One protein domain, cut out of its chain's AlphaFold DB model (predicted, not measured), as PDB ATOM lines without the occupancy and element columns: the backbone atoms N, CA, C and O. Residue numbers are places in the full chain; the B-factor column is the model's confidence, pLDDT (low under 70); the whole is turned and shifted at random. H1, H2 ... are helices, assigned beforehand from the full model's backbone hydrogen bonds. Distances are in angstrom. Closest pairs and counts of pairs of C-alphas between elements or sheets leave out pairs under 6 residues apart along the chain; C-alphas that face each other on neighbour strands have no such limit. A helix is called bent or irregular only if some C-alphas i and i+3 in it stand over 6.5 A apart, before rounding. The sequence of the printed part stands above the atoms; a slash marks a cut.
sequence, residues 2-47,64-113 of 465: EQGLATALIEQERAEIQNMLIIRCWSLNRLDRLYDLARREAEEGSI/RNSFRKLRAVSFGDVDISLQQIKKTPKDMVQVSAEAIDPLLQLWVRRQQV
ATOM      1  N   GLU A   2      -7.959  81.268 161.343       65.19
ATOM      2  CA  GLU A   2      -6.554  80.921 161.645       65.19
ATOM      3  C   GLU A   2      -5.531  81.272 160.549       65.19
ATOM      4  O   GLU A   2      -4.505  81.870 160.861       65.19
ATOM      5  N   GLN A   3      -5.824  81.006 159.268       69.38
ATOM      6  CA  GLN A   3      -4.922  81.348 158.153       69.38
ATOM      7  C   GLN A   3      -4.528  82.835 158.107       69.38
ATOM      8  O   GLN A   3      -3.363  83.132 157.872       69.38
ATOM      9  N   GLY A   4      -5.456  83.759 158.384       74.88
ATOM     10  CA  GLY A   4      -5.164  85.201 158.394       74.88
ATOM     11  C   GLY A   4      -4.312  85.649 159.587       74.88
ATOM     12  O   GLY A   4      -3.653  86.683 159.531       74.88
ATOM     13  N   LEU A   5      -4.303  84.858 160.665       78.31
ATOM     14  CA  LEU A   5      -3.456  85.078 161.839       78.31
ATOM     15  C   LEU A   5      -2.036  84.547 161.566       78.31
ATOM     16  O   LEU A   5      -1.053  85.211 161.884       78.31
ATOM     17  N   ALA A   6      -1.930  83.399 160.889       77.94
ATOM     18  CA  ALA A   6      -0.658  82.846 160.432       77.94
ATOM     19  C   ALA A   6       0.049  83.750 159.402       77.94
ATOM     20  O   ALA A   6       1.254  83.957 159.515       77.94
ATOM     21  N   THR A   7      -0.672  84.336 158.435       84.06
ATOM     22  CA  THR A   7      -0.065  85.281 157.478       84.06
ATOM     23  C   THR A   7       0.432  86.552 158.161       84.06
ATOM     24  O   THR A   7       1.556  86.965 157.897       84.06
ATOM     25  N   ALA A   8      -0.344  87.124 159.090       82.88
ATOM     26  CA  ALA A   8       0.064  88.316 159.837       82.88
ATOM     27  C   ALA A   8       1.323  88.079 160.698       82.88
ATOM     28  O   ALA A   8       2.186  88.950 160.779       82.88
ATOM     29  N   LEU A   9       1.465  86.886 161.294       89.38
ATOM     30  CA  LEU A   9       2.690  86.483 161.996       89.38
ATOM     31  C   LEU A   9       3.901  86.406 161.053       89.38
ATOM     32  O   LEU A   9       4.949  86.959 161.368       89.38
ATOM     33  N   ILE A  10       3.752  85.786 159.879       84.94
ATOM     34  CA  ILE A  10       4.834  85.674 158.883       84.94
ATOM     35  C   ILE A  10       5.243  87.056 158.339       84.94
ATOM     36  O   ILE A  10       6.424  87.302 158.090       84.94
ATOM     37  N   GLU A  11       4.291  87.976 158.168       87.38
ATOM     38  CA  GLU A  11       4.564  89.366 157.777       87.38
ATOM     39  C   GLU A  11       5.320  90.133 158.876       87.38
ATOM     40  O   GLU A  11       6.287  90.836 158.565       87.38
ATOM     41  N   GLN A  12       4.955  89.948 160.151       89.19
ATOM     42  CA  GLN A  12       5.699  90.509 161.284       89.19
ATOM     43  C   GLN A  12       7.130  89.949 161.351       89.19
ATOM     44  O   GLN A  12       8.084  90.726 161.401       89.19
ATOM     45  N   GLU A  13       7.305  88.625 161.293       87.44
ATOM     46  CA  GLU A  13       8.629  87.987 161.317       87.44
ATOM     47  C   GLU A  13       9.508  88.469 160.151       87.44
ATOM     48  O   GLU A  13      10.686  88.777 160.350       87.44
ATOM     49  N   ARG A  14       8.945  88.630 158.942       88.69
ATOM     50  CA  ARG A  14       9.666  89.232 157.807       88.69
ATOM     51  C   ARG A  14      10.116  90.662 158.095       88.69
ATOM     52  O   ARG A  14      11.266  90.981 157.799       88.69
ATOM     53  N   ALA A  15       9.264  91.506 158.679       86.81
ATOM     54  CA  ALA A  15       9.624  92.881 159.031       86.81
ATOM     55  C   ALA A  15      10.715  92.942 160.123       86.81
ATOM     56  O   ALA A  15      11.631  93.763 160.045       86.81
ATOM     57  N   GLU A  16      10.675  92.048 161.113       86.88
ATOM     58  CA  GLU A  16      11.715  91.936 162.144       86.88
ATOM     59  C   GLU A  16      13.060  91.478 161.557       86.88
ATOM     60  O   GLU A  16      14.092  92.108 161.817       86.88
ATOM     61  N   ILE A  17      13.058  90.457 160.690       88.44
ATOM     62  CA  ILE A  17      14.254  90.016 159.954       88.44
ATOM     63  C   ILE A  17      14.803  91.165 159.098       88.44
ATOM     64  O   ILE A  17      16.008  91.419 159.128       88.44
ATOM     65  N   GLN A  18      13.942  91.891 158.378       89.94
ATOM     66  CA  GLN A  18      14.323  93.022 157.529       89.94
ATOM     67  C   GLN A  18      15.043  94.117 158.330       89.94
ATOM     68  O   GLN A  18      16.140  94.543 157.955       89.94
ATOM     69  N   ASN A  19      14.475  94.520 159.470       89.00
ATOM     70  CA  ASN A  19      15.072  95.498 160.379       89.00
ATOM     71  C   ASN A  19      16.440  95.031 160.901       89.00
ATOM     72  O   ASN A  19      17.414  95.787 160.852       89.00
ATOM     73  N   MET A  20      16.551  93.772 161.335       86.69
ATOM     74  CA  MET A  20      17.819  93.190 161.791       86.69
ATOM     75  C   MET A  20      18.885  93.154 160.687       86.69
ATOM     76  O   MET A  20      20.061  93.425 160.951       86.69
ATOM     77  N   LEU A  21      18.484  92.862 159.448       87.38
ATOM     78  CA  LEU A  21      19.358  92.847 158.275       87.38
ATOM     79  C   LEU A  21      19.901  94.259 157.985       87.38
ATOM     80  O   LEU A  21      21.115  94.452 157.887       87.38
ATOM     81  N   ILE A  22      19.017  95.261 157.950       86.56
ATOM     82  CA  ILE A  22      19.363  96.681 157.781       86.56
ATOM     83  C   ILE A  22      20.360  97.133 158.859       86.56
ATOM     84  O   ILE A  22      21.429  97.656 158.525       86.56
ATOM     85  N   ILE A  23      20.055  96.883 160.137       86.31
ATOM     86  CA  ILE A  23      20.897  97.267 161.281       86.31
ATOM     87  C   ILE A  23      22.280  96.608 161.192       86.31
ATOM     88  O   ILE A  23      23.293  97.278 161.403       86.31
ATOM     89  N   ARG A  24      22.349  95.319 160.830       84.69
ATOM     90  CA  ARG A  24      23.613  94.584 160.660       84.69
ATOM     91  C   ARG A  24      24.453  95.131 159.507       84.69
ATOM     92  O   ARG A  24      25.666  95.281 159.650       84.69
ATOM     93  N   CYS A  25      23.835  95.465 158.377       83.19
ATOM     94  CA  CYS A  25      24.537  96.107 157.269       83.19
ATOM     95  C   CYS A  25      25.043  97.502 157.666       83.19
ATOM     96  O   CYS A  25      26.180  97.852 157.345       83.19
ATOM     97  N   TRP A  26      24.260  98.294 158.399       83.81
ATOM     98  CA  TRP A  26      24.684  99.610 158.888       83.81
ATOM     99  C   TRP A  26      25.838  99.528 159.898       83.81
ATOM    100  O   TRP A  26      26.804 100.286 159.774       83.81
ATOM    101  N   SER A  27      25.789  98.606 160.864       83.19
ATOM    102  CA  SER A  27      26.837  98.466 161.882       83.19
ATOM    103  C   SER A  27      28.167  97.996 161.287       83.19
ATOM    104  O   SER A  27      29.201  98.594 161.589       83.19
ATOM    105  N   LEU A  28      28.149  97.030 160.361       81.62
ATOM    106  CA  LEU A  28      29.342  96.613 159.613       81.62
ATOM    107  C   LEU A  28      29.925  97.766 158.781       81.62
ATOM    108  O   LEU A  28      31.125  98.015 158.843       81.62
ATOM    109  N   ASN A  29      29.093  98.542 158.078       81.25
ATOM    110  CA  ASN A  29      29.567  99.712 157.323       81.25
ATOM    111  C   ASN A  29      30.134 100.831 158.221       81.25
ATOM    112  O   ASN A  29      31.024 101.567 157.793       81.25
ATOM    113  N   ARG A  30      29.648 100.971 159.461       85.44
ATOM    114  CA  ARG A  30      30.225 101.889 160.457       85.44
ATOM    115  C   ARG A  30      31.582 101.389 160.957       85.44
ATOM    116  O   ARG A  30      32.504 102.194 161.056       85.44
ATOM    117  N   LEU A  31      31.714 100.092 161.239       84.25
ATOM    118  CA  LEU A  31      32.978  99.469 161.648       84.25
ATOM    119  C   LEU A  31      34.039  99.564 160.544       84.25
ATOM    120  O   LEU A  31      35.168  99.945 160.835       84.25
ATOM    121  N   ASP A  32      33.665  99.332 159.284       84.06
ATOM    122  CA  ASP A  32      34.534  99.534 158.116       84.06
ATOM    123  C   ASP A  32      35.091 100.964 158.055       84.06
ATOM    124  O   ASP A  32      36.300 101.154 157.946       84.06
ATOM    125  N   ARG A  33      34.230 101.981 158.203       85.06
ATOM    126  CA  ARG A  33      34.655 103.394 158.212       85.06
ATOM    127  C   ARG A  33      35.565 103.739 159.390       85.06
ATOM    128  O   ARG A  33      36.487 104.528 159.217       85.06
ATOM    129  N   LEU A  34      35.312 103.176 160.573       86.62
ATOM    130  CA  LEU A  34      36.164 103.364 161.752       86.62
ATOM    131  C   LEU A  34      37.528 102.681 161.573       86.62
ATOM    132  O   LEU A  34      38.546 103.256 161.941       86.62
ATOM    133  N   TYR A  35      37.566 101.512 160.935       85.25
ATOM    134  CA  TYR A  35      38.803 100.836 160.547       85.25
ATOM    135  C   TYR A  35      39.602 101.638 159.502       85.25
ATOM    136  O   TYR A  35      40.810 101.810 159.644       85.25
ATOM    137  N   ASP A  36      38.935 102.197 158.487       85.69
ATOM    138  CA  ASP A  36      39.549 103.089 157.490       85.69
ATOM    139  C   ASP A  36      39.934 104.476 158.051       85.69
ATOM    140  O   ASP A  36      40.632 105.233 157.376       85.69
ATOM    141  N   LEU A  37      39.489 104.838 159.258       86.94
ATOM    142  CA  LEU A  37      39.980 105.994 160.019       86.94
ATOM    143  C   LEU A  37      41.212 105.606 160.846       86.94
ATOM    144  O   LEU A  37      42.276 106.170 160.621       86.94
ATOM    145  N   ALA A  38      41.095 104.588 161.704       84.31
ATOM    146  CA  ALA A  38      42.178 104.122 162.572       84.31
ATOM    147  C   ALA A  38      43.426 103.675 161.789       84.31
ATOM    148  O   ALA A  38      44.547 103.912 162.231       84.31
ATOM    149  N   ARG A  39      43.258 103.081 160.595       84.31
ATOM    150  CA  ARG A  39      44.396 102.769 159.717       84.31
ATOM    151  C   ARG A  39      45.133 104.038 159.273       84.31
ATOM    152  O   ARG A  39      46.351 104.065 159.370       84.31
ATOM    153  N   ARG A  40      44.413 105.083 158.841       84.81
ATOM    154  CA  ARG A  40      45.028 106.352 158.410       84.81
ATOM    155  C   ARG A  40      45.695 107.094 159.562       84.81
ATOM    156  O   ARG A  40      46.790 107.600 159.384       84.81
ATOM    157  N   GLU A  41      45.088 107.087 160.744       82.19
ATOM    158  CA  GLU A  41      45.688 107.642 161.964       82.19
ATOM    159  C   GLU A  41      47.002 106.921 162.328       82.19
ATOM    160  O   GLU A  41      48.006 107.559 162.640       82.19
ATOM    161  N   ALA A  42      47.037 105.589 162.202       77.50
ATOM    162  CA  ALA A  42      48.245 104.791 162.416       77.50
ATOM    163  C   ALA A  42      49.305 104.972 161.306       77.50
ATOM    164  O   ALA A  42      50.503 104.867 161.583       77.50
ATOM    165  N   GLU A  43      48.884 105.248 160.069       75.50
ATOM    166  CA  GLU A  43      49.752 105.613 158.941       75.50
ATOM    167  C   GLU A  43      50.362 107.015 159.161       75.50
ATOM    168  O   GLU A  43      51.587 107.138 159.167       75.50
ATOM    169  N   GLU A  44      49.562 108.048 159.452       70.19
ATOM    170  CA  GLU A  44      50.031 109.417 159.736       70.19
ATOM    171  C   GLU A  44      50.941 109.476 160.974       70.19
ATOM    172  O   GLU A  44      52.020 110.072 160.924       70.19
ATOM    173  N   GLY A  45      50.578 108.785 162.061       58.44
ATOM    174  CA  GLY A  45      51.416 108.687 163.259       58.44
ATOM    175  C   GLY A  45      52.797 108.081 162.977       58.44
ATOM    176  O   GLY A  45      53.798 108.535 163.540       58.44
ATOM    177  N   SER A  46      52.883 107.116 162.052       57.03
ATOM    178  CA  SER A  46      54.144 106.455 161.674       57.03
ATOM    179  C   SER A  46      55.112 107.327 160.864       57.03
ATOM    180  O   SER A  46      56.290 106.998 160.777       57.03
ATOM    181  N   ILE A  47      54.654 108.459 160.317       54.88
ATOM    182  CA  ILE A  47      55.490 109.403 159.553       54.88
ATOM    183  C   ILE A  47      56.266 110.354 160.489       54.88
ATOM    184  O   ILE A  47      57.255 110.964 160.085       54.88
ATOM    185  N   ARG A  64      53.593  96.579 164.722       49.75
ATOM    186  CA  ARG A  64      52.828  97.527 165.569       49.75
ATOM    187  C   ARG A  64      51.465  97.936 165.000       49.75
ATOM    188  O   ARG A  64      50.523  98.078 165.769       49.75
ATOM    189  N   ASN A  65      51.329  98.043 163.677       50.84
ATOM    190  CA  ASN A  65      50.108  98.541 163.023       50.84
ATOM    191  C   ASN A  65      49.204  97.422 162.463       50.84
ATOM    192  O   ASN A  65      48.460  97.640 161.508       50.84
ATOM    193  N   SER A  66      49.241  96.212 163.033       51.56
ATOM    194  CA  SER A  66      48.473  95.054 162.534       51.56
ATOM    195  C   SER A  66      46.979  95.067 162.912       51.56
ATOM    196  O   SER A  66      46.399  94.041 163.275       51.56
ATOM    197  N   PHE A  67      46.318  96.220 162.760       56.84
ATOM    198  CA  PHE A  67      44.858  96.302 162.747       56.84
ATOM    199  C   PHE A  67      44.330  95.378 161.641       56.84
ATOM    200  O   PHE A  67      44.486  95.660 160.455       56.84
ATOM    201  N   ARG A  68      43.714  94.251 162.010       62.69
ATOM    202  CA  ARG A  68      43.100  93.329 161.045       62.69
ATOM    203  C   ARG A  68      41.641  93.710 160.840       62.69
ATOM    204  O   ARG A  68      40.870  93.728 161.798       62.69
ATOM    205  N   LYS A  69      41.251  93.988 159.592       71.06
ATOM    206  CA  LYS A  69      39.847  94.237 159.242       71.06
ATOM    207  C   LYS A  69      38.989  93.044 159.665       71.06
ATOM    208  O   LYS A  69      39.339  91.900 159.373       71.06
ATOM    209  N   LEU A  70      37.859  93.307 160.323       65.44
ATOM    210  CA  LEU A  70      36.903  92.260 160.682       65.44
ATOM    211  C   LEU A  70      36.404  91.570 159.406       65.44
ATOM    212  O   LEU A  70      35.818  92.209 158.530       65.44
ATOM    213  N   ARG A  71      36.645  90.260 159.289       60.16
ATOM    214  CA  ARG A  71      36.188  89.475 158.138       60.16
ATOM    215  C   ARG A  71      34.676  89.292 158.239       60.16
ATOM    216  O   ARG A  71      34.202  88.475 159.025       60.16
ATOM    217  N   ALA A  72      33.923  90.051 157.446       63.41
ATOM    218  CA  ALA A  72      32.499  89.802 157.274       63.41
ATOM    219  C   ALA A  72      32.285  88.357 156.789       63.41
ATOM    220  O   ALA A  72      32.972  87.890 155.877       63.41
ATOM    221  N   VAL A  73      31.341  87.647 157.413       63.69
ATOM    222  CA  VAL A  73      30.878  86.345 156.918       63.69
ATOM    223  C   VAL A  73      30.131  86.597 155.615       63.69
ATOM    224  O   VAL A  73      29.164  87.354 155.617       63.69
ATOM    225  N   SER A  74      30.608  85.989 154.531       69.31
ATOM    226  CA  SER A  74      30.027  86.139 153.198       69.31
ATOM    227  C   SER A  74      28.797  85.247 153.022       69.31
ATOM    228  O   SER A  74      28.809  84.079 153.419       69.31
ATOM    229  N   PHE A  75      27.762  85.795 152.390       70.25
ATOM    230  CA  PHE A  75      26.563  85.085 151.939       70.25
ATOM    231  C   PHE A  75      26.551  84.879 150.408       70.25
ATOM    232  O   PHE A  75      25.507  84.576 149.828       70.25
ATOM    233  N   GLY A  76      27.705  85.025 149.745       74.88
ATOM    234  CA  GLY A  76      27.847  84.892 148.292       74.88
ATOM    235  C   GLY A  76      27.235  86.078 147.546       74.88
ATOM    236  O   GLY A  76      27.416  87.227 147.943       74.88
ATOM    237  N   ASP A  77      26.477  85.809 146.482       71.00
ATOM    238  CA  ASP A  77      25.865  86.845 145.629       71.00
ATOM    239  C   ASP A  77      24.955  87.816 146.408       71.00
ATOM    240  O   ASP A  77      24.800  88.980 146.031       71.00
ATOM    241  N   VAL A  78      24.408  87.371 147.545       78.88
ATOM    242  CA  VAL A  78      23.601  88.199 148.455       78.88
ATOM    243  C   VAL A  78      24.418  89.353 149.054       78.88
ATOM    244  O   VAL A  78      23.878  90.430 149.287       78.88
ATOM    245  N   ASP A  79      25.734  89.212 149.233       75.31
ATOM    246  CA  ASP A  79      26.577  90.323 149.699       75.31
ATOM    247  C   ASP A  79      26.632  91.469 148.675       75.31
ATOM    248  O   ASP A  79      26.823  92.632 149.043       75.31
ATOM    249  N   ILE A  80      26.473  91.154 147.386       76.00
ATOM    250  CA  ILE A  80      26.533  92.118 146.281       76.00
ATOM    251  C   ILE A  80      25.245  92.946 146.235       76.00
ATOM    252  O   ILE A  80      25.308  94.162 146.026       76.00
ATOM    253  N   SER A  81      24.081  92.333 146.491       75.19
ATOM    254  CA  SER A  81      22.837  93.090 146.671       75.19
ATOM    255  C   SER A  81      22.887  93.902 147.966       75.19
ATOM    256  O   SER A  81      22.727  95.120 147.912       75.19
ATOM    257  N   LEU A  82      23.235  93.297 149.107       78.75
ATOM    258  CA  LEU A  82      23.271  93.968 150.415       78.75
ATOM    259  C   LEU A  82      24.239  95.160 150.493       78.75
ATOM    260  O   LEU A  82      23.996  96.103 151.250       78.75
ATOM    261  N   GLN A  83      25.294  95.203 149.677       75.69
ATOM    262  CA  GLN A  83      26.135  96.399 149.542       75.69
ATOM    263  C   GLN A  83      25.386  97.628 148.993       75.69
ATOM    264  O   GLN A  83      25.844  98.753 149.209       75.69
ATOM    265  N   GLN A  84      24.234  97.455 148.337       72.12
ATOM    266  CA  GLN A  84      23.429  98.541 147.765       72.12
ATOM    267  C   GLN A  84      22.498  99.238 148.774       72.12
ATOM    268  O   GLN A  84      22.053 100.350 148.495       72.12
ATOM    269  N   ILE A  85      22.324  98.684 149.984       72.94
ATOM    270  CA  ILE A  85      21.621  99.314 151.129       72.94
ATOM    271  C   ILE A  85      22.158 100.729 151.455       72.94
ATOM    272  O   ILE A  85      21.487 101.534 152.095       72.94
ATOM    273  N   LYS A  86      23.370 101.059 150.992       67.06
ATOM    274  CA  LYS A  86      24.075 102.328 151.224       67.06
ATOM    275  C   LYS A  86      23.512 103.541 150.460       67.06
ATOM    276  O   LYS A  86      23.996 104.642 150.708       67.06
ATOM    277  N   LYS A  87      22.594 103.358 149.498       64.88
ATOM    278  CA  LYS A  87      22.210 104.400 148.519       64.88
ATOM    279  C   LYS A  87      21.067 105.309 148.988       64.88
ATOM    280  O   LYS A  87      21.282 106.509 149.131       64.88
ATOM    281  N   THR A  88      19.879 104.769 149.260       72.50
ATOM    282  CA  THR A  88      18.728 105.527 149.794       72.50
ATOM    283  C   THR A  88      17.935 104.711 150.825       72.50
ATOM    284  O   THR A  88      18.037 103.483 150.841       72.50
ATOM    285  N   PRO A  89      17.077 105.343 151.655       69.06
ATOM    286  CA  PRO A  89      16.158 104.617 152.538       69.06
ATOM    287  C   PRO A  89      15.180 103.695 151.792       69.06
ATOM    288  O   PRO A  89      14.747 102.691 152.349       69.06
ATOM    289  N   LYS A  90      14.857 104.000 150.525       79.81
ATOM    290  CA  LYS A  90      14.018 103.139 149.683       79.81
ATOM    291  C   LYS A  90      14.780 101.886 149.250       79.81
ATOM    292  O   LYS A  90      14.261 100.786 149.415       79.81
ATOM    293  N   ASP A  91      16.021 102.046 148.785       80.25
ATOM    294  CA  ASP A  91      16.891 100.916 148.429       80.25
ATOM    295  C   ASP A  91      17.166 100.042 149.657       80.25
ATOM    296  O   ASP A  91      17.131  98.824 149.569       80.25
ATOM    297  N   MET A  92      17.375 100.654 150.826       81.31
ATOM    298  CA  MET A  92      17.561  99.960 152.102       81.31
ATOM    299  C   MET A  92      16.403  99.006 152.429       81.31
ATOM    300  O   MET A  92      16.656  97.873 152.837       81.31
ATOM    301  N   VAL A  93      15.151  99.432 152.230       82.88
ATOM    302  CA  VAL A  93      13.956  98.588 152.417       82.88
ATOM    303  C   VAL A  93      13.843  97.550 151.295       82.88
ATOM    304  O   VAL A  93      13.702  96.363 151.576       82.88
ATOM    305  N   GLN A  94      13.958  97.960 150.031       86.50
ATOM    306  CA  GLN A  94      13.787  97.061 148.887       86.50
ATOM    307  C   GLN A  94      14.838  95.935 148.866       86.50
ATOM    308  O   GLN A  94      14.485  94.760 148.852       86.50
ATOM    309  N   VAL A  95      16.122  96.282 148.951       84.06
ATOM    310  CA  VAL A  95      17.246  95.335 148.900       84.06
ATOM    311  C   VAL A  95      17.242  94.380 150.094       84.06
ATOM    312  O   VAL A  95      17.604  93.215 149.948       84.06
ATOM    313  N   SER A  96      16.828  94.838 151.282       83.62
ATOM    314  CA  SER A  96      16.708  93.948 152.442       83.62
ATOM    315  C   SER A  96      15.534  92.976 152.303       83.62
ATOM    316  O   SER A  96      15.700  91.813 152.655       83.62
ATOM    317  N   ALA A  97      14.398  93.394 151.731       86.50
ATOM    318  CA  ALA A  97      13.291  92.488 151.418       86.50
ATOM    319  C   ALA A  97      13.692  91.440 150.363       86.50
ATOM    320  O   ALA A  97      13.487  90.246 150.575       86.50
ATOM    321  N   GLU A  98      14.333  91.871 149.272       87.88
ATOM    322  CA  GLU A  98      14.841  90.998 148.201       87.88
ATOM    323  C   GLU A  98      15.914  90.005 148.692       87.88
ATOM    324  O   GLU A  98      16.049  88.918 148.133       87.88
ATOM    325  N   ALA A  99      16.660  90.340 149.751       85.88
ATOM    326  CA  ALA A  99      17.686  89.475 150.334       85.88
ATOM    327  C   ALA A  99      17.154  88.420 151.328       85.88
ATOM    328  O   ALA A  99      17.857  87.439 151.582       85.88
ATOM    329  N   ILE A 100      15.941  88.574 151.879       87.00
ATOM    330  CA  ILE A 100      15.387  87.633 152.873       87.00
ATOM    331  C   ILE A 100      15.232  86.228 152.287       87.00
ATOM    332  O   ILE A 100      15.729  85.267 152.871       87.00
ATOM    333  N   ASP A 101      14.588  86.087 151.129       87.19
ATOM    334  CA  ASP A 101      14.324  84.772 150.538       87.19
ATOM    335  C   ASP A 101      15.605  84.011 150.125       87.19
ATOM    336  O   ASP A 101      15.724  82.831 150.470       87.19
ATOM    337  N   PRO A 102      16.622  84.642 149.499       83.81
ATOM    338  CA  PRO A 102      17.945  84.040 149.325       83.81
ATOM    339  C   PRO A 102      18.611  83.594 150.638       83.81
ATOM    340  O   PRO A 102      19.157  82.489 150.695       83.81
ATOM    341  N   LEU A 103      18.548  84.400 151.706       83.38
ATOM    342  CA  LEU A 103      19.127  84.040 153.009       83.38
ATOM    343  C   LEU A 103      18.386  82.870 153.669       83.38
ATOM    344  O   LEU A 103      19.036  81.965 154.197       83.38
ATOM    345  N   LEU A 104      17.053  82.837 153.589       83.81
ATOM    346  CA  LEU A 104      16.244  81.707 154.052       83.81
ATOM    347  C   LEU A 104      16.575  80.433 153.263       83.81
ATOM    348  O   LEU A 104      16.776  79.381 153.866       83.81
ATOM    349  N   GLN A 105      16.730  80.511 151.937       79.69
ATOM    350  CA  GLN A 105      17.156  79.363 151.129       79.69
ATOM    351  C   GLN A 105      18.567  78.869 151.477       79.69
ATOM    352  O   GLN A 105      18.794  77.658 151.482       79.69
ATOM    353  N   LEU A 106      19.515  79.774 151.743       75.75
ATOM    354  CA  LEU A 106      20.862  79.419 152.199       75.75
ATOM    355  C   LEU A 106      20.815  78.749 153.578       75.75
ATOM    356  O   LEU A 106      21.499  77.749 153.793       75.75
ATOM    357  N   TRP A 107      19.985  79.252 154.493       74.25
ATOM    358  CA  TRP A 107      19.819  78.689 155.833       74.25
ATOM    359  C   TRP A 107      19.159  77.304 155.805       74.25
ATOM    360  O   TRP A 107      19.717  76.364 156.368       74.25
ATOM    361  N   VAL A 108      18.054  77.136 155.071       71.25
ATOM    362  CA  VAL A 108      17.367  75.841 154.899       71.25
ATOM    363  C   VAL A 108      18.286  74.810 154.236       71.25
ATOM    364  O   VAL A 108      18.395  73.687 154.730       71.25
ATOM    365  N   ARG A 109      19.023  75.182 153.178       60.41
ATOM    366  CA  ARG A 109      20.027  74.289 152.567       60.41
ATOM    367  C   ARG A 109      21.143  73.934 153.551       60.41
ATOM    368  O   ARG A 109      21.512  72.767 153.652       60.41
ATOM    369  N   ARG A 110      21.642  74.894 154.337       56.53
ATOM    370  CA  ARG A 110      22.656  74.638 155.376       56.53
ATOM    371  C   ARG A 110      22.137  73.716 156.484       56.53
ATOM    372  O   ARG A 110      22.913  72.906 156.976       56.53
ATOM    373  N   GLN A 111      20.855  73.797 156.840       54.06
ATOM    374  CA  GLN A 111      20.223  72.946 157.855       54.06
ATOM    375  C   GLN A 111      19.936  71.520 157.347       54.06
ATOM    376  O   GLN A 111      20.017  70.559 158.110       54.06
ATOM    377  N   GLN A 112      19.681  71.349 156.045       48.91
ATOM    378  CA  GLN A 112      19.667  70.028 155.403       48.91
ATOM    379  C   GLN A 112      21.079  69.414 155.355       48.91
ATOM    380  O   GLN A 112      21.250  68.226 155.620       48.91
ATOM    381  N   VAL A 113      22.107  70.229 155.088       48.44
ATOM    382  CA  VAL A 113      23.516  69.793 155.024       48.44
ATOM    383  C   VAL A 113      24.162  69.610 156.409       48.44
ATOM    384  O   VAL A 113      25.142  68.875 156.519       48.44
TER     385      VAL A 113
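Overview. This is residues 2 to 47 and 64 to 113 of the 465 residues of an uncharacterized protein of Trichophyton soudanense CBS 452.61 (UniProt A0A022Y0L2). One very long helix, H1, makes the longest axis, and a short helical hairpin of H2 and the arm H3a packs crosswise on one side of it, near its middle. Past the bend in H3, the second arm, H3b, carries on beyond H1, and its residues 107 to 113 stick out, as do residues 2 to 13 of H1; an unnamed stretch, residues 64 to 76, leads back along the second half of H1 to the hairpin. The printed part has 96 residues with three named helices, in the order H1, H2, H3, and no named strand; its class is all helix. It is loose, with a radius of gyration of the C-alphas of 17.9 A, and its outline is flat, spanning 68 by 35 by 19 A.

Along the chain. Find C-alpha 2 at (-6.554, 80.921, 161.645); from there H1, residues 2 to 47, runs 68.3 A to C-alpha 47 at (55.490, 109.403, 159.553). After the cut, pass over residues 64 to 76 to reach H2, residues 77 to 86, 16.6 A long; it is neither bent nor irregular, but only just: C-alphas 83 and 86 are 6.5 A apart. H3, residues 89 to 113, was assigned as one helix by its hydrogen bonds but is bent: C-alphas 98 and 101 are 6.7 A apart. Its arms are H3a, residues 89 to 98, 14.4 A long, and H3b, residues 101 to 113, 18.1 A long, ending at C-alpha 113 at (23.516, 69.793, 155.024).

Arrangement. Look first at residues 18 to 22 of H1, which alone touch H3a; the closest C-alphas, those of Gln 18 and Ser 96, are 5.7 A apart, at a steep tilt of 62 degrees, opposite ways. With residues 22 to 25 alone H1 touches H2, about perpendicular at 76 degrees; the closest C-alphas, those of Cys 25 and Leu 82, are 7.3 A apart. H2 and H3a touch as a helical hairpin, at a shallow tilt of 17 degrees, opposite ways, with the closest C-alphas, those of Ile 85 and Met 92, 4.2 A apart. The helix packing is mostly crossed, but only just, with 1 of 3 touching pairs at a shallow tilt. The arms H3a and H3b stand at a shallow tilt of 34.8 degrees, only just short of steep. H3b is apart from H1, and H2 and H3b are close but not clearly touching, the closest C-alphas, those of Val 78 and Pro 102, being 7.1 A apart. In H3a and H3b every O i to N i+4 pair is within hydrogen-bond range, against 40 of 42 in H1 and 3 of 6 in H2.

Size, cuts and confidence. The two C-alphas farthest apart are those of Glu 2 and Ile 47, at 68.3 A. Residues 48 to 63 are not printed, and C-alphas 47 and 64 are 13.6 A apart across the cut, which lies in the link from H1 to H2. The link from H2 to H3 is tight. The mean pLDDT of the printed part is 76.6, and 23 residues are under 70, among them residues 45 to 47, 64 to 68 and 109 to 113.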